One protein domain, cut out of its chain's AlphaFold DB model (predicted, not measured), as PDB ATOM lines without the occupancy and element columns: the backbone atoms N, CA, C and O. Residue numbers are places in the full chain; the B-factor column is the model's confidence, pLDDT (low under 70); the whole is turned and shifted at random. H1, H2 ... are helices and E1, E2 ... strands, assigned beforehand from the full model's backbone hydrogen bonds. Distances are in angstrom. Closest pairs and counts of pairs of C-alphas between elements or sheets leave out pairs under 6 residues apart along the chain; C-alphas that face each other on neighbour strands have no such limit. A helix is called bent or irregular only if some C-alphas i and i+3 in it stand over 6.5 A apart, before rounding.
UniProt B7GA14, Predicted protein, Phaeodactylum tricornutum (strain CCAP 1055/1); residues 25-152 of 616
ATOM      1  N   LEU A  25     130.011 130.373 173.873       95.12
ATOM      2  CA  LEU A  25     129.328 131.206 174.863       95.12
ATOM      3  C   LEU A  25     127.988 131.747 174.332       95.12
ATOM      4  O   LEU A  25     127.908 132.504 173.358       95.12
ATOM      5  N   CYS A  26     126.904 131.372 174.994       92.12
ATOM      6  CA  CYS A  26     125.535 131.829 174.787       92.12
ATOM      7  C   CYS A  26     125.270 133.094 175.617       92.12
ATOM      8  O   CYS A  26     124.562 133.069 176.618       92.12
ATOM      9  N   GLY A  27     125.863 134.207 175.183       87.75
ATOM     10  CA  GLY A  27     125.642 135.543 175.738       87.75
ATOM     11  C   GLY A  27     125.351 136.581 174.650       87.75
ATOM     12  O   GLY A  27     125.518 136.317 173.460       87.75
ATOM     13  N   ARG A  28     124.932 137.780 175.067       82.56
ATOM     14  CA  ARG A  28     124.870 138.985 174.222       82.56
ATOM     15  C   ARG A  28     125.881 139.998 174.755       82.56
ATOM     16  O   ARG A  28     125.788 140.369 175.920       82.56
ATOM     17  N   GLY A  29     126.813 140.450 173.917       80.81
ATOM     18  CA  GLY A  29     127.794 141.484 174.270       80.81
ATOM     19  C   GLY A  29     129.219 141.175 173.805       80.81
ATOM     20  O   GLY A  29     129.523 140.064 173.370       80.81
ATOM     21  N   GLY A  30     130.102 142.172 173.912       78.44
ATOM     22  CA  GLY A  30     131.466 142.114 173.373       78.44
ATOM     23  C   GLY A  30     132.316 140.961 173.916       78.44
ATOM     24  O   GLY A  30     132.976 140.287 173.131       78.44
ATOM     25  N   MET A  31     132.261 140.678 175.223       79.50
ATOM     26  CA  MET A  31     133.077 139.619 175.842       79.50
ATOM     27  C   MET A  31     132.786 138.229 175.256       79.50
ATOM     28  O   MET A  31     133.709 137.471 174.985       79.50
ATOM     29  N   SER A  32     131.514 137.899 175.004       87.19
ATOM     30  CA  SER A  32     131.165 136.621 174.373       87.19
ATOM     31  C   SER A  32     131.570 136.576 172.898       87.19
ATOM     32  O   SER A  32     131.920 135.508 172.410       87.19
ATOM     33  N   ASN A  33     131.545 137.698 172.175       87.50
ATOM     34  CA  ASN A  33     131.856 137.710 170.742       87.50
ATOM     35  C   ASN A  33     133.335 137.410 170.436       87.50
ATOM     36  O   ASN A  33     133.606 136.779 169.415       87.50
ATOM     37  N   HIS A  34     134.257 137.829 171.308       89.44
ATOM     38  CA  HIS A  34     135.710 137.647 171.142       89.44
ATOM     39  C   HIS A  34     136.250 136.330 171.732       89.44
ATOM     40  O   HIS A  34     137.450 136.089 171.688       89.44
ATOM     41  N   HIS A  35     135.394 135.467 172.287       92.81
ATOM     42  CA  HIS A  35     135.825 134.149 172.752       92.81
ATOM     43  C   HIS A  35     136.199 133.255 171.549       92.81
ATOM     44  O   HIS A  35     135.386 133.171 170.621       92.81
ATOM     45  N   PRO A  36     137.355 132.557 171.538       93.31
ATOM     46  CA  PRO A  36     137.847 131.836 170.356       93.31
ATOM     47  C   PRO A  36     136.850 130.796 169.828       93.31
ATOM     48  O   PRO A  36     136.570 130.774 168.630       93.31
ATOM     49  N   GLY A  37     136.200 130.024 170.705       94.81
ATOM     50  CA  GLY A  37     135.132 129.092 170.327       94.81
ATOM     51  C   GLY A  37     133.921 129.768 169.680       94.81
ATOM     52  O   GLY A  37     133.331 129.215 168.755       94.81
ATOM     53  N   ASN A  38     133.583 131.002 170.078       95.38
ATOM     54  CA  ASN A  38     132.522 131.783 169.432       95.38
ATOM     55  C   ASN A  38     132.961 132.393 168.098       95.38
ATOM     56  O   ASN A  38     132.119 132.570 167.217       95.38
ATOM     57  N   GLU A  39     134.237 132.729 167.915       92.94
ATOM     58  CA  GLU A  39     134.738 133.153 166.609       92.94
ATOM     59  C   GLU A  39     134.793 131.974 165.629       92.94
ATOM     60  O   GLU A  39     134.251 132.073 164.527       92.94
ATOM     61  N   TRP A  40     135.347 130.836 166.052       94.31
ATOM     62  CA  TRP A  40     135.372 129.603 165.267       94.31
ATOM     63  C   TRP A  40     133.955 129.155 164.873       94.31
ATOM     64  O   TRP A  40     133.677 128.950 163.691       94.31
ATOM     65  N   TYR A  41     133.020 129.132 165.830       95.56
ATOM     66  CA  TYR A  41     131.598 128.870 165.582       95.56
ATOM     67  C   TYR A  41     130.971 129.870 164.592       95.56
ATOM     68  O   TYR A  41     130.258 129.453 163.678       95.56
ATOM     69  N   ARG A  42     131.251 131.182 164.706       93.56
ATOM     70  CA  ARG A  42     130.759 132.188 163.741       93.56
ATOM     71  C   ARG A  42     131.294 131.926 162.332       93.56
ATOM     72  O   ARG A  42     130.509 131.941 161.384       93.56
ATOM     73  N   ARG A  43     132.591 131.634 162.188       92.56
ATOM     74  CA  ARG A  43     133.209 131.279 160.899       92.56
ATOM     75  C   ARG A  43     132.596 129.989 160.321       92.56
ATOM     76  O   ARG A  43     132.274 129.958 159.132       92.56
ATOM     77  N   LEU A  44     132.342 128.962 161.141       94.06
ATOM     78  CA  LEU A  44     131.674 127.713 160.731       94.06
ATOM     79  C   LEU A  44     130.231 127.950 160.245       94.06
ATOM     80  O   LEU A  44     129.853 127.444 159.185       94.06
ATOM     81  N   VAL A  45     129.442 128.748 160.976       94.88
ATOM     82  CA  VAL A  45     128.066 129.131 160.604       94.88
ATOM     83  C   VAL A  45     128.049 129.931 159.300       94.88
ATOM     84  O   VAL A  45     127.319 129.563 158.379       94.88
ATOM     85  N   ARG A  46     128.894 130.963 159.174       91.75
ATOM     86  CA  ARG A  46     129.047 131.774 157.950       91.75
ATOM     87  C   ARG A  46     129.387 130.908 156.737       91.75
ATOM     88  O   ARG A  46     128.732 131.005 155.704       91.75
ATOM     89  N   SER A  47     130.323 129.974 156.893       90.75
ATOM     90  CA  SER A  47     130.720 129.049 155.822       90.75
ATOM     91  C   SER A  47     129.619 128.071 155.396       90.75
ATOM     92  O   SER A  47     129.624 127.596 154.264       90.75
ATOM     93  N   ASN A  48     128.671 127.746 156.281       92.94
ATOM     94  CA  ASN A  48     127.574 126.811 156.003       92.94
ATOM     95  C   ASN A  48     126.236 127.507 155.674       92.94
ATOM     96  O   ASN A  48     125.277 126.833 155.293       92.94
ATOM     97  N   ARG A  49     126.152 128.845 155.736       91.62
ATOM     98  CA  ARG A  49     124.970 129.608 155.290       91.62
ATOM     99  C   ARG A  49     124.594 129.368 153.819       91.62
ATOM    100  O   ARG A  49     123.398 129.215 153.581       91.62
ATOM    101  N   PRO A  50     125.515 129.293 152.832       89.50
ATOM    102  CA  PRO A  50     125.148 128.984 151.444       89.50
ATOM    103  C   PRO A  50     124.450 127.622 151.310       89.50
ATOM    104  O   PRO A  50     123.358 127.535 150.750       89.50
ATOM    105  N   LEU A  51     125.022 126.594 151.944       88.31
ATOM    106  CA  LEU A  51     124.468 125.241 152.034       88.31
ATOM    107  C   LEU A  51     123.076 125.262 152.701       88.31
ATOM    108  O   LEU A  51     122.106 124.770 152.128       88.31
ATOM    109  N   TYR A  52     122.926 125.935 153.850       92.00
ATOM    110  CA  TYR A  52     121.630 126.115 154.524       92.00
ATOM    111  C   TYR A  52     120.595 126.876 153.682       92.00
ATOM    112  O   TYR A  52     119.392 126.622 153.797       92.00
ATOM    113  N   ARG A  53     121.017 127.836 152.850       90.56
ATOM    114  CA  ARG A  53     120.124 128.579 151.947       90.56
ATOM    115  C   ARG A  53     119.584 127.646 150.857       90.56
ATOM    116  O   ARG A  53     118.361 127.600 150.711       90.56
ATOM    117  N   ALA A  54     120.452 126.860 150.215       87.62
ATOM    118  CA  ALA A  54     120.114 125.949 149.118       87.62
ATOM    119  C   ALA A  54     119.396 124.644 149.538       87.62
ATOM    120  O   ALA A  54     118.617 124.105 148.757       87.62
ATOM    121  N   CYS A  55     119.597 124.136 150.761       87.31
ATOM    122  CA  CYS A  55     118.905 122.929 151.239       87.31
ATOM    123  C   CYS A  55     117.359 123.059 151.244       87.31
ATOM    124  O   CYS A  55     116.827 124.132 151.538       87.31
ATOM    125  N   PRO A  56     116.593 121.973 151.034       88.56
ATOM    126  CA  PRO A  56     115.146 121.961 151.267       88.56
ATOM    127  C   PRO A  56     114.780 122.097 152.757       88.56
ATOM    128  O   PRO A  56     115.562 121.788 153.657       88.56
ATOM    129  N   LYS A  57     113.539 122.532 153.039       87.81
ATOM    130  CA  LYS A  57     113.038 122.865 154.395       87.81
ATOM    131  C   LYS A  57     113.311 121.791 155.461       87.81
ATOM    132  O   LYS A  57     113.537 122.148 156.614       87.81
ATOM    133  N   HIS A  58     113.287 120.509 155.093       83.06
ATOM    134  CA  HIS A  58     113.500 119.397 156.021       83.06
ATOM    135  C   HIS A  58     114.987 119.178 156.368       83.06
ATOM    136  O   HIS A  58     115.303 118.986 157.543       83.06
ATOM    137  N   THR A  59     115.920 119.291 155.411       88.81
ATOM    138  CA  THR A  59     117.359 119.119 155.701       88.81
ATOM    139  C   THR A  59     118.022 120.355 156.303       88.81
ATOM    140  O   THR A  59     119.046 120.214 156.966       88.81
ATOM    141  N   LYS A  60     117.402 121.546 156.236       91.69
ATOM    142  CA  LYS A  60     117.869 122.739 156.981       91.69
ATOM    143  C   LYS A  60     118.077 122.478 158.479       91.69
ATOM    144  O   LYS A  60     119.028 122.996 159.055       91.69
ATOM    145  N   LEU A  61     117.241 121.645 159.109       93.38
ATOM    146  CA  LEU A  61     117.429 121.255 160.512       93.38
ATOM    147  C   LEU A  61     118.645 120.332 160.713       93.38
ATOM    148  O   LEU A  61     119.288 120.396 161.758       93.38
ATOM    149  N   LEU A  62     118.985 119.497 159.724       93.12
ATOM    150  CA  LEU A  62     120.182 118.652 159.766       93.12
ATOM    151  C   LEU A  62     121.458 119.497 159.720       93.12
ATOM    152  O   LEU A  62     122.383 119.201 160.465       93.12
ATOM    153  N   VAL A  63     121.491 120.581 158.933       93.69
ATOM    154  CA  VAL A  63     122.636 121.515 158.893       93.69
ATOM    155  C   VAL A  63     122.879 122.143 160.270       93.69
ATOM    156  O   VAL A  63     124.004 122.132 160.763       93.69
ATOM    157  N   SER A  64     121.821 122.626 160.936       95.81
ATOM    158  CA  SER A  64     121.931 123.169 162.296       95.81
ATOM    159  C   SER A  64     122.445 122.131 163.299       95.81
ATOM    160  O   SER A  64     123.307 122.440 164.115       95.81
ATOM    161  N   LYS A  65     121.936 120.892 163.233       95.75
ATOM    162  CA  LYS A  65     122.387 119.787 164.092       95.75
ATOM    163  C   LYS A  65     123.848 119.406 163.822       95.75
ATOM    164  O   LYS A  65     124.590 119.184 164.769       95.75
ATOM    165  N   ALA A  66     124.272 119.366 162.558       95.06
ATOM    166  CA  ALA A  66     125.633 119.009 162.160       95.06
ATOM    167  C   ALA A  66     126.672 120.016 162.679       95.06
ATOM    168  O   ALA A  66     127.738 119.627 163.140       95.06
ATOM    169  N   ILE A  67     126.339 121.310 162.678       96.06
ATOM    170  CA  ILE A  67     127.201 122.363 163.237       96.06
ATOM    171  C   ILE A  67     127.301 122.266 164.768       96.06
ATOM    172  O   ILE A  67     128.387 122.457 165.311       96.06
ATOM    173  N   VAL A  68     126.211 121.933 165.472       96.94
ATOM    174  CA  VAL A  68     126.268 121.655 166.923       96.94
ATOM    175  C   VAL A  68     127.131 120.421 167.197       96.94
ATOM    176  O   VAL A  68     128.026 120.477 168.037       96.94
ATOM    177  N   GLN A  69     126.939 119.348 166.428       96.06
ATOM    178  CA  GLN A  69     127.721 118.122 166.560       96.06
ATOM    179  C   GLN A  69     129.218 118.345 166.292       96.06
ATOM    180  O   GLN A  69     130.034 117.749 166.989       96.06
ATOM    181  N   ALA A  70     129.582 119.229 165.357       95.06
ATOM    182  CA  ALA A  70     130.970 119.602 165.074       95.06
ATOM    183  C   ALA A  70     131.657 120.315 166.254       95.06
ATOM    184  O   ALA A  70     132.833 120.074 166.524       95.06
ATOM    185  N   VAL A  71     130.926 121.165 166.987       95.62
ATOM    186  CA  VAL A  71     131.414 121.778 168.238       95.62
ATOM    187  C   VAL A  71     131.631 120.696 169.304       95.62
ATOM    188  O   VAL A  71     132.684 120.653 169.937       95.62
ATOM    189  N   GLU A  72     130.671 119.781 169.460       94.38
ATOM    190  CA  GLU A  72     130.749 118.672 170.423       94.38
ATOM    191  C   GLU A  72     131.879 117.675 170.095       94.38
ATOM    192  O   GLU A  72     132.545 117.186 171.007       94.38
ATOM    193  N   GLN A  73     132.165 117.418 168.812       93.06
ATOM    194  CA  GLN A  73     133.287 116.578 168.359       93.06
ATOM    195  C   GLN A  73     134.661 117.171 168.710       93.06
ATOM    196  O   GLN A  73     135.599 116.417 168.955       93.06
ATOM    197  N   GLN A  74     134.789 118.500 168.803       89.81
ATOM    198  CA  GLN A  74     135.987 119.166 169.345       89.81
ATOM    199  C   GLN A  74     136.035 119.157 170.883       89.81
ATOM    200  O   GLN A  74     136.893 119.794 171.494       89.81
ATOM    201  N   GLY A  75     135.085 118.479 171.533       91.88
ATOM    202  CA  GLY A  75     134.894 118.510 172.976       91.88
ATOM    203  C   GLY A  75     134.344 119.840 173.493       91.88
ATOM    204  O   GLY A  75     134.341 120.037 174.709       91.88
ATOM    205  N   GLY A  76     133.909 120.755 172.619       93.12
ATOM    206  CA  GLY A  76     133.308 122.041 172.968       93.12
ATOM    207  C   GLY A  76     131.846 121.910 173.397       93.12
ATOM    208  O   GLY A  76     131.124 121.023 172.950       93.12
ATOM    209  N   ARG A  77     131.391 122.799 174.283       95.00
ATOM    210  CA  ARG A  77     130.012 122.833 174.796       95.00
ATOM    211  C   ARG A  77     129.395 124.201 174.562       95.00
ATOM    212  O   ARG A  77     130.071 125.220 174.680       95.00
ATOM    213  N   PHE A  78     128.090 124.248 174.326       95.94
ATOM    214  CA  PHE A  78     127.343 125.502 174.375       95.94
ATOM    215  C   PHE A  78     127.097 125.872 175.844       95.94
ATOM    216  O   PHE A  78     126.493 125.087 176.572       95.94
ATOM    217  N   LEU A  79     127.566 127.043 176.288       94.81
ATOM    218  CA  LEU A  79     127.500 127.481 177.691       94.81
ATOM    219  C   LEU A  79     126.724 128.795 177.830       94.81
ATOM    220  O   LEU A  79     127.097 129.795 177.222       94.81
ATOM    221  N   GLU A  80     125.679 128.832 178.651       93.06
ATOM    222  CA  GLU A  80     124.931 130.049 179.005       93.06
ATOM    223  C   GLU A  80     125.370 130.500 180.410       93.06
ATOM    224  O   GLU A  80     125.713 129.672 181.254       93.06
ATOM    225  N   LYS A  81     125.460 131.815 180.648       90.44
ATOM    226  CA  LYS A  81     125.929 132.359 181.934       90.44
ATOM    227  C   LYS A  81     124.740 132.655 182.835       90.44
ATOM    228  O   LYS A  81     123.843 133.391 182.417       90.44
ATOM    229  N   ASP A  82     124.751 132.164 184.072       88.31
ATOM    230  CA  ASP A  82     123.754 132.613 185.039       88.31
ATOM    231  C   ASP A  82     123.997 134.082 185.422       88.31
ATOM    232  O   ASP A  82     125.120 134.534 185.670       88.31
ATOM    233  N   ARG A  83     122.898 134.836 185.478       83.62
ATOM    234  CA  ARG A  83     122.875 136.251 185.849       83.62
ATOM    235  C   ARG A  83     123.081 136.463 187.347       83.62
ATOM    236  O   ARG A  83     123.521 137.545 187.717       83.62
ATOM    237  N   LYS A  84     122.744 135.478 188.193       83.44
ATOM    238  CA  LYS A  84     122.850 135.591 189.656       83.44
ATOM    239  C   LYS A  84     124.203 135.092 190.173       83.44
ATOM    240  O   LYS A  84     124.939 135.851 190.790       83.44
ATOM    241  N   GLN A  85     124.547 133.839 189.895       72.81
ATOM    242  CA  GLN A  85     125.669 133.124 190.514       72.81
ATOM    243  C   GLN A  85     127.004 133.260 189.759       72.81
ATOM    244  O   GLN A  85     128.001 132.682 190.174       72.81
ATOM    245  N   LYS A  86     127.054 134.017 188.651       81.44
ATOM    246  CA  LYS A  86     128.217 134.209 187.751       81.44
ATOM    247  C   LYS A  86     128.761 132.948 187.049       81.44
ATOM    248  O   LYS A  86     129.506 133.122 186.085       81.44
ATOM    249  N   TYR A  87     128.400 131.738 187.474       88.94
ATOM    250  CA  TYR A  87     128.789 130.477 186.835       88.94
ATOM    251  C   TYR A  87     128.202 130.305 185.427       88.94
ATOM    252  O   TYR A  87     127.238 130.972 185.033       88.94
ATOM    253  N   TRP A  88     128.774 129.366 184.676       91.88
ATOM    254  CA  TRP A  88     128.263 128.918 183.386       91.88
ATOM    255  C   TRP A  88     127.543 127.575 183.535       91.88
ATOM    256  O   TRP A  88     127.936 126.742 184.351       91.88
ATOM    257  N   PHE A  89     126.512 127.341 182.727       92.19
ATOM    258  CA  PHE A  89     125.809 126.061 182.659       92.19
ATOM    259  C   PHE A  89     125.734 125.547 181.213       92.19
ATOM    260  O   PHE A  89     125.590 126.350 180.281       92.19
ATOM    261  N   PRO A  90     125.838 124.222 180.991       93.00
ATOM    262  CA  PRO A  90     125.674 123.635 179.673       93.00
ATOM    263  C   PRO A  90     124.243 123.827 179.171       93.00
ATOM    264  O   PRO A  90     123.252 123.580 179.859       93.00
ATOM    265  N   VAL A  91     124.144 124.288 177.933       92.88
ATOM    266  CA  VAL A  91     122.890 124.568 177.248       92.88
ATOM    267  C   VAL A  91     122.350 123.276 176.650       92.88
ATOM    268  O   VAL A  91     123.051 122.596 175.907       92.88
ATOM    269  N   GLN A  92     121.080 122.964 176.929       93.88
ATOM    270  CA  GLN A  92     120.370 121.837 176.316       93.88
ATOM    271  C   GLN A  92     120.568 121.812 174.791       93.88
ATOM    272  O   GLN A  92     120.369 122.829 174.122       93.88
ATOM    273  N   TYR A  93     120.850 120.635 174.229       93.50
ATOM    274  CA  TYR A  93     121.099 120.433 172.794       93.50
ATOM    275  C   TYR A  93     120.062 121.117 171.879       93.50
ATOM    276  O   TYR A  93     120.419 121.758 170.892       93.50
ATOM    277  N   LYS A  94     118.772 121.085 172.248       95.12
ATOM    278  CA  LYS A  94     117.692 121.800 171.541       95.12
ATOM    279  C   LYS A  94     117.968 123.308 171.413       95.12
ATOM    280  O   LYS A  94     117.992 123.821 170.299       95.12
ATOM    281  N   LYS A  95     118.271 123.993 172.522       94.88
ATOM    282  CA  LYS A  95     118.632 125.424 172.540       94.88
ATOM    283  C   LYS A  95     119.900 125.714 171.715       94.88
ATOM    284  O   LYS A  95     119.984 126.770 171.091       94.88
ATOM    285  N   ALA A  96     120.878 124.801 171.686       96.00
ATOM    286  CA  ALA A  96     122.077 124.938 170.850       96.00
ATOM    287  C   ALA A  96     121.745 124.847 169.345       96.00
ATOM    288  O   ALA A  96     122.212 125.668 168.549       96.00
ATOM    289  N   VAL A  97     120.871 123.912 168.959       96.38
ATOM    290  CA  VAL A  97     120.345 123.784 167.588       96.38
ATOM    291  C   VAL A  97     119.484 124.991 167.203       96.38
ATOM    292  O   VAL A  97     119.569 125.450 166.063       96.38
ATOM    293  N   ASP A  98     118.715 125.563 168.133       95.50
ATOM    294  CA  ASP A  98     117.931 126.783 167.911       95.50
ATOM    295  C   ASP A  98     118.838 128.014 167.715       95.50
ATOM    296  O   ASP A  98     118.688 128.730 166.722       95.50
ATOM    297  N   LYS A  99     119.856 128.212 168.572       94.94
ATOM    298  CA  LYS A  99     120.904 129.246 168.405       94.94
ATOM    299  C   LYS A  99     121.608 129.132 167.047       94.94
ATOM    300  O   LYS A  99     121.837 130.141 166.378       94.94
ATOM    301  N   THR A 100     121.921 127.910 166.626       96.31
ATOM    302  CA  THR A 100     122.574 127.637 165.339       96.31
ATOM    303  C   THR A 100     121.640 127.911 164.162       96.31
ATOM    304  O   THR A 100     122.018 128.587 163.206       96.31
ATOM    305  N   SER A 101     120.380 127.480 164.264       95.06
ATOM    306  CA  SER A 101     119.337 127.759 163.271       95.06
ATOM    307  C   SER A 101     119.054 129.252 163.118       95.06
ATOM    308  O   SER A 101     118.743 129.692 162.015       95.06
ATOM    309  N   GLN A 102     119.164 130.027 164.199       94.44
ATOM    310  CA  GLN A 102     119.023 131.479 164.172       94.44
ATOM    311  C   GLN A 102     120.218 132.142 163.473       94.44
ATOM    312  O   GLN A 102     120.014 132.906 162.532       94.44
ATOM    313  N   GLY A 103     121.455 131.779 163.835       93.06
ATOM    314  CA  GLY A 103     122.660 132.309 163.182       93.06
ATOM    315  C   GLY A 103     122.699 132.042 161.669       93.06
ATOM    316  O   GLY A 103     123.039 132.930 160.892       93.06
ATOM    317  N   LEU A 104     122.259 130.857 161.227       93.69
ATOM    318  CA  LEU A 104     122.143 130.500 159.803       93.69
ATOM    319  C   LEU A 104     121.062 131.296 159.035       93.69
ATOM    320  O   LEU A 104     121.089 131.328 157.802       93.69
ATOM    321  N   ARG A 105     120.104 131.923 159.734       91.19
ATOM    322  CA  ARG A 105     119.024 132.747 159.149       91.19
ATOM    323  C   ARG A 105     119.345 134.233 159.145       91.19
ATOM    324  O   ARG A 105     118.976 134.928 158.200       91.19
ATOM    325  N   GLU A 106     119.999 134.711 160.196       86.38
ATOM    326  CA  GLU A 106     120.535 136.066 160.263       86.38
ATOM    327  C   GLU A 106     121.552 136.285 159.127       86.38
ATOM    328  O   GLU A 106     122.196 135.343 158.653       86.38
ATOM    329  N   ARG A 107     121.679 137.534 158.671       70.88
ATOM    330  CA  ARG A 107     122.730 137.977 157.746       70.88
ATOM    331  C   ARG A 107     123.699 138.855 158.522       70.88
ATOM    332  O   ARG A 107     123.259 139.776 159.210       70.88
ATOM    333  N   ASP A 108     124.995 138.610 158.384       66.50
ATOM    334  CA  ASP A 108     125.989 139.533 158.931       66.50
ATOM    335  C   ASP A 108     126.082 140.753 158.004       66.50
ATOM    336  O   ASP A 108     126.051 140.599 156.782       66.50
ATOM    337  N   ARG A 109     126.276 141.963 158.549       61.12
ATOM    338  CA  ARG A 109     126.488 143.188 157.738       61.12
ATOM    339  C   ARG A 109     127.715 143.118 156.814       61.12
ATOM    340  O   ARG A 109     127.866 143.943 155.927       61.12
ATOM    341  N   GLU A 110     128.575 142.131 157.026       57.66
ATOM    342  CA  GLU A 110     129.812 141.885 156.285       57.66
ATOM    343  C   GLU A 110     129.681 140.720 155.276       57.66
ATOM    344  O   GLU A 110     130.642 140.381 154.589       57.66
ATOM    345  N   GLU A 111     128.511 140.073 155.167       58.16
ATOM    346  CA  GLU A 111     128.260 139.009 154.175       58.16
ATOM    347  C   GLU A 111     127.824 139.517 152.797       58.16
ATOM    348  O   GLU A 111     127.866 138.756 151.831       58.16
ATOM    349  N   GLU A 112     127.398 140.775 152.688       53.03
ATOM    350  CA  GLU A 112     126.688 141.296 151.509       53.03
ATOM    351  C   GLU A 112     127.538 141.308 150.219       53.03
ATOM    352  O   GLU A 112     127.001 141.379 149.116       53.03
ATOM    353  N   LEU A 113     128.861 141.149 150.361       55.22
ATOM    354  CA  LEU A 113     129.858 141.157 149.288       55.22
ATOM    355  C   LEU A 113     130.241 139.768 148.734       55.22
ATOM    356  O   LEU A 113     130.923 139.710 147.715       55.22
ATOM    357  N   ILE A 114     129.846 138.649 149.366       56.56
ATOM    358  CA  ILE A 114     130.276 137.295 148.944       56.56
ATOM    359  C   ILE A 114     129.064 136.409 148.627       56.56
ATOM    360  O   ILE A 114     128.625 135.583 149.429       56.56
ATOM    361  N   GLN A 115     128.537 136.557 147.410       52.34
ATOM    362  CA  GLN A 115     127.472 135.704 146.872       52.34
ATOM    363  C   GLN A 115     128.046 134.410 146.271       52.34
ATOM    364  O   GLN A 115     128.028 134.204 145.063       52.34
ATOM    365  N   HIS A 116     128.562 133.519 147.122       57.72
ATOM    366  CA  HIS A 116     128.911 132.165 146.691       57.72
ATOM    367  C   HIS A 116     127.654 131.286 146.614       57.72
ATOM    368  O   HIS A 116     127.021 131.004 147.638       57.72
ATOM    369  N   GLU A 117     127.315 130.805 145.417       56.81
ATOM    370  CA  GLU A 117     126.283 129.779 145.239       56.81
ATOM    371  C   GLU A 117     126.779 128.431 145.784       56.81
ATOM    372  O   GLU A 117     127.563 127.713 145.163       56.81
ATOM    373  N   GLY A 118     126.343 128.095 146.999       58.19
ATOM    374  CA  GLY A 118     126.695 126.841 147.656       58.19
ATOM    375  C   GLY A 118     125.924 125.662 147.073       58.19
ATOM    376  O   GLY A 118     124.809 125.385 147.514       58.19
ATOM    377  N   LYS A 119     126.529 124.932 146.128       63.31
ATOM    378  CA  LYS A 119     126.006 123.634 145.676       63.31
ATOM    379  C   LYS A 119     125.927 122.676 146.873       63.31
ATOM    380  O   LYS A 119     126.936 122.412 147.526       63.31
ATOM    381  N   VAL A 120     124.726 122.171 147.167       62.06
ATOM    382  CA  VAL A 120     124.478 121.266 148.302       62.06
ATOM    383  C   VAL A 120     125.303 119.978 148.121       62.06
ATOM    384  O   VAL A 120     125.182 119.348 147.071       62.06
ATOM    385  N   PRO A 121     126.138 119.569 149.100       66.38
ATOM    386  CA  PRO A 121     126.832 118.283 149.057       66.38
ATOM    387  C   PRO A 121     125.840 117.126 149.197       66.38
ATOM    388  O   PRO A 121     124.933 117.204 150.025       66.38
ATOM    389  N   ASP A 122     126.046 116.022 148.476       68.25
ATOM    390  CA  ASP A 122     125.024 114.972 148.333       68.25
ATOM    391  C   ASP A 122     124.571 114.316 149.651       68.25
ATOM    392  O   ASP A 122     123.416 113.911 149.778       68.25
ATOM    393  N   GLY A 123     125.425 114.307 150.682       63.91
ATOM    394  CA  GLY A 123     125.052 113.871 152.037       63.91
ATOM    395  C   GLY A 123     123.910 114.680 152.677       63.91
ATOM    396  O   GLY A 123     123.207 114.163 153.543       63.91
ATOM    397  N   PHE A 124     123.663 115.915 152.226       63.75
ATOM    398  CA  PHE A 124     122.551 116.766 152.674       63.75
ATOM    399  C   PHE A 124     121.280 116.657 151.808       63.75
ATOM    400  O   PHE A 124     120.305 117.363 152.083       63.75
ATOM    401  N   ASN A 125     121.240 115.752 150.821       63.28
ATOM    402  CA  ASN A 125     120.055 115.527 149.979       63.28
ATOM    403  C   ASN A 125     118.986 114.631 150.642       63.28
ATOM    404  O   ASN A 125     117.907 114.457 150.086       63.28
ATOM    405  N   GLY A 126     119.248 114.074 151.833       58.81
ATOM    406  CA  GLY A 126     118.240 113.377 152.653       58.81
ATOM    407  C   GLY A 126     117.835 111.972 152.182       58.81
ATOM    408  O   GLY A 126     116.955 111.367 152.787       58.81
ATOM    409  N   ILE A 127     118.487 111.436 151.146       57.41
ATOM    410  CA  ILE A 127     118.170 110.136 150.516       57.41
ATOM    411  C   ILE A 127     118.586 108.927 151.392       57.41
ATOM    412  O   ILE A 127     118.225 107.790 151.102       57.41
ATOM    413  N   GLY A 128     119.291 109.147 152.507       59.09
ATOM    414  CA  GLY A 128     119.669 108.090 153.450       59.09
ATOM    415  C   GLY A 128     119.779 108.561 154.901       59.09
ATOM    416  O   GLY A 128     119.887 109.753 155.183       59.09
ATOM    417  N   GLN A 129     119.789 107.594 155.825       62.44
ATOM    418  CA  GLN A 129     120.004 107.777 157.269       62.44
ATOM    419  C   GLN A 129     121.486 108.096 157.574       62.44
ATOM    420  O   GLN A 129     122.178 107.325 158.238       62.44
ATOM    421  N   ALA A 130     121.999 109.210 157.041       76.94
ATOM    422  CA  ALA A 130     123.354 109.684 157.325       76.94
ATOM    423  C   ALA A 130     123.509 109.983 158.825       76.94
ATOM    424  O   ALA A 130     122.645 110.634 159.423       76.94
ATOM    425  N   LYS A 131     124.600 109.518 159.452       85.75
ATOM    426  CA  LYS A 131     124.816 109.778 160.880       85.75
ATOM    427  C   LYS A 131     125.197 111.238 161.076       85.75
ATOM    428  O   LYS A 131     125.803 111.872 160.213       85.75
ATOM    429  N   LEU A 132     124.860 111.774 162.246       86.69
ATOM    430  CA  LEU A 132     125.087 113.188 162.521       86.69
ATOM    431  C   LEU A 132     126.580 113.554 162.588       86.69
ATOM    432  O   LEU A 132     126.944 114.663 162.210       86.69
ATOM    433  N   THR A 133     127.428 112.603 162.991       87.38
ATOM    434  CA  THR A 133     128.896 112.668 162.903       87.38
ATOM    435  C   THR A 133     129.372 112.953 161.483       87.38
ATOM    436  O   THR A 133     130.147 113.873 161.253       87.38
ATOM    437  N   ASP A 134     128.836 112.211 160.519       87.12
ATOM    438  CA  ASP A 134     129.283 112.223 159.130       87.12
ATOM    439  C   ASP A 134     128.866 113.552 158.464       87.12
ATOM    440  O   ASP A 134     129.614 114.156 157.694       87.12
ATOM    441  N   LEU A 135     127.681 114.062 158.823       87.25
ATOM    442  CA  LEU A 135     127.202 115.388 158.417       87.25
ATOM    443  C   LEU A 135     128.019 116.531 159.040       87.25
ATOM    444  O   LEU A 135     128.196 117.570 158.402       87.25
ATOM    445  N   ALA A 136     128.517 116.355 160.266       88.69
ATOM    446  CA  ALA A 136     129.373 117.324 160.941       88.69
ATOM    447  C   ALA A 136     130.760 117.405 160.283       88.69
ATOM    448  O   ALA A 136     131.212 118.504 159.953       88.69
ATOM    449  N   ASP A 137     131.366 116.260 159.954       88.88
ATOM    450  CA  ASP A 137     132.610 116.193 159.177       88.88
ATOM    451  C   ASP A 137     132.451 116.849 157.794       88.88
ATOM    452  O   ASP A 137     133.341 117.579 157.340       88.88
ATOM    453  N   VAL A 138     131.297 116.675 157.133       88.31
ATOM    454  CA  VAL A 138     130.966 117.377 155.878       88.31
ATOM    455  C   VAL A 138     130.841 118.892 156.087       88.31
ATOM    456  O   VAL A 138     131.375 119.644 155.270       88.31
ATOM    457  N   ALA A 139     130.194 119.358 157.160       87.25
ATOM    458  CA  ALA A 139     130.022 120.786 157.457       87.25
ATOM    459  C   ALA A 139     131.348 121.493 157.808       87.25
ATOM    460  O   ALA A 139     131.587 122.623 157.366       87.25
ATOM    461  N   VAL A 140     132.241 120.819 158.543       89.12
ATOM    462  CA  VAL A 140     133.606 121.299 158.826       89.12
ATOM    463  C   VAL A 140     134.454 121.275 157.554       89.12
ATOM    464  O   VAL A 140     135.086 122.275 157.218       89.12
ATOM    465  N   SER A 141     134.408 120.190 156.775       87.75
ATOM    466  CA  SER A 141     135.135 120.084 155.501       87.75
ATOM    467  C   SER A 141     134.671 121.111 154.463       87.75
ATOM    468  O   SER A 141     135.482 121.613 153.685       87.75
ATOM    469  N   HIS A 142     133.378 121.448 154.441       86.56
ATOM    470  CA  HIS A 142     132.842 122.534 153.623       86.56
ATOM    471  C   HIS A 142     133.430 123.883 154.051       86.56
ATOM    472  O   HIS A 142     133.870 124.652 153.197       86.56
ATOM    473  N   ALA A 143     133.506 124.153 155.357       86.81
ATOM    474  CA  ALA A 143     134.074 125.392 155.879       86.81
ATOM    475  C   ALA A 143     135.584 125.532 155.631       86.81
ATOM    476  O   ALA A 143     136.023 126.578 155.157       86.81
ATOM    477  N   ILE A 144     136.366 124.467 155.835       87.38
ATOM    478  CA  ILE A 144     137.797 124.434 155.488       87.38
ATOM    479  C   ILE A 144     137.999 124.818 154.011       87.38
ATOM    480  O   ILE A 144     138.819 125.682 153.710       87.38
ATOM    481  N   ARG A 145     137.217 124.230 153.090       85.31
ATOM    482  CA  ARG A 145     137.324 124.496 151.642       85.31
ATOM    483  C   ARG A 145     136.838 125.880 151.200       85.31
ATOM    484  O   ARG A 145     137.261 126.328 150.142       85.31
ATOM    485  N   THR A 146     135.930 126.521 151.939       81.69
ATOM    486  CA  THR A 146     135.281 127.779 151.508       81.69
ATOM    487  C   THR A 146     135.816 129.031 152.192       81.69
ATOM    488  O   THR A 146     135.747 130.104 151.602       81.69
ATOM    489  N   THR A 147     136.347 128.926 153.412       80.44
ATOM    490  CA  THR A 147     136.836 130.084 154.185       80.44
ATOM    491  C   THR A 147     138.197 129.866 154.846       80.44
ATOM    492  O   THR A 147     138.666 130.743 155.569       80.44
ATOM    493  N   GLY A 148     138.841 128.711 154.632       83.69
ATOM    494  CA  GLY A 148     140.110 128.385 155.290       83.69
ATOM    495  C   GLY A 148     139.979 128.196 156.805       83.69
ATOM    496  O   GLY A 148     140.940 128.430 157.534       83.69
ATOM    497  N   LEU A 149     138.789 127.814 157.293       84.31
ATOM    498  CA  LEU A 149     138.518 127.605 158.718       84.31
ATOM    499  C   LEU A 149     139.563 126.653 159.351       84.31
ATOM    500  O   LEU A 149     139.671 125.516 158.887       84.31
ATOM    501  N   PRO A 150     140.301 127.049 160.410       81.31
ATOM    502  CA  PRO A 150     141.167 126.127 161.147       81.31
ATOM    503  C   PRO A 150     140.397 124.926 161.719       81.31
ATOM    504  O   PRO A 150     139.204 125.016 162.012       81.31
ATOM    505  N   ARG A 151     141.081 123.788 161.899       80.69
ATOM    506  CA  ARG A 151     140.441 122.518 162.288       80.69
ATOM    507  C   ARG A 151     139.867 122.520 163.704       80.69
ATOM    508  O   ARG A 151     138.944 121.750 163.945       80.69
ATOM    509  N   SER A 152     140.377 123.372 164.593       81.81
ATOM    510  CA  SER A 152     139.896 123.574 165.962       81.81
ATOM    511  C   SER A 152     139.845 125.059 166.335       81.81
ATOM    512  O   SER A 152     140.642 125.865 165.847       81.81
TER     513      SER A 152
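AT A GLANCE: This is residues 25 to 152 of the 616 residues of the protein "Predicted protein" of Phaeodactylum tricornutum (strain CCAP 1055/1) (UniProt B7GA14). A helical hairpin, H2 and H3, makes the core, with H5 crossing one side of it and H4 crossing H3 on the other side. A small two-strand hairpin, E1 and E2, lies with the short H1 at one end, while residues 104 to 131, without a named element, run from H4 round the other end to H5. The printed part has 128 residues with five named helices and two named strands, in the order H1 H2 H3 E1 E2 H4 H5; the sheet, E1 - E2, is antiparallel and the class is mostly helix. It is compact, with a radius of gyration of the C-alphas of 14.6 A and spans of 46 by 35 by 26 A.

HOW THE PARTS SIT: Residues 25 to 26 pair in parallel with residues 79 to 80 of E1, residues 78 to 81. H1, residues 30 to 33, is close to but not clearly touching H2, residues 36 to 54; their closest C-alphas, of Asn 33 and Glu 39, are 6.8 A apart. H2 forms a helical hairpin with H3, residues 60 to 73, at a shallow tilt of 26 degrees, opposite ways; their closest C-alphas, of Tyr 52 and Lys 60, are 5.6 A apart. H3 is the hub, touching three helices. E1 and E2, residues 88 to 90, form an antiparallel hairpin, with N 80 and O 89 at 3.0 A and N 89 and O 80 at 2.9 A, within hydrogen-bond range. H4, residues 93 to 103, touches H3 at a steep tilt of 64 degrees, opposite ways, closest at the C-alphas of Ser 64 and Ser 101, 5.4 A. H5, residues 132 to 147, touches H3 about perpendicular at 90 degrees, closest at the C-alphas of Ala 66 and Ala 136, 4.3 A. H5 touches residues 43 to 48 alone of H2, about perpendicular at 85 degrees, closest at the C-alphas of Ser 47 and Ala 143, 5.0 A. H4 and H5 are apart. Every O i to N i+4 pair is within hydrogen-bond range in H3, H4 and H5, and 13 of 15 are in H2; H1 is too short for such a pair.

IN THESE COORDINATES: H1 begins at C-alpha 30, (131.466, 142.114, 173.373). H2 is 28.3 A long and irregular, with C-alphas 47 and 50 7.1 A apart and a kink of 38 degrees near residue 48. H3 measures 20.1 A, E1 10.3 A, H4 15.4 A and H5 22.2 A. H5 ends at C-alpha 147, (136.836, 130.084, 154.185).

THE WHOLE: The two C-alphas farthest apart, of Lys 84 and Ile 127, are 46.9 A apart. The printed part has no cut. The link from H4 to H5, 28 residues, is long. Mean pLDDT of the printed part is 84.7; residues 108 to 129 are under 70.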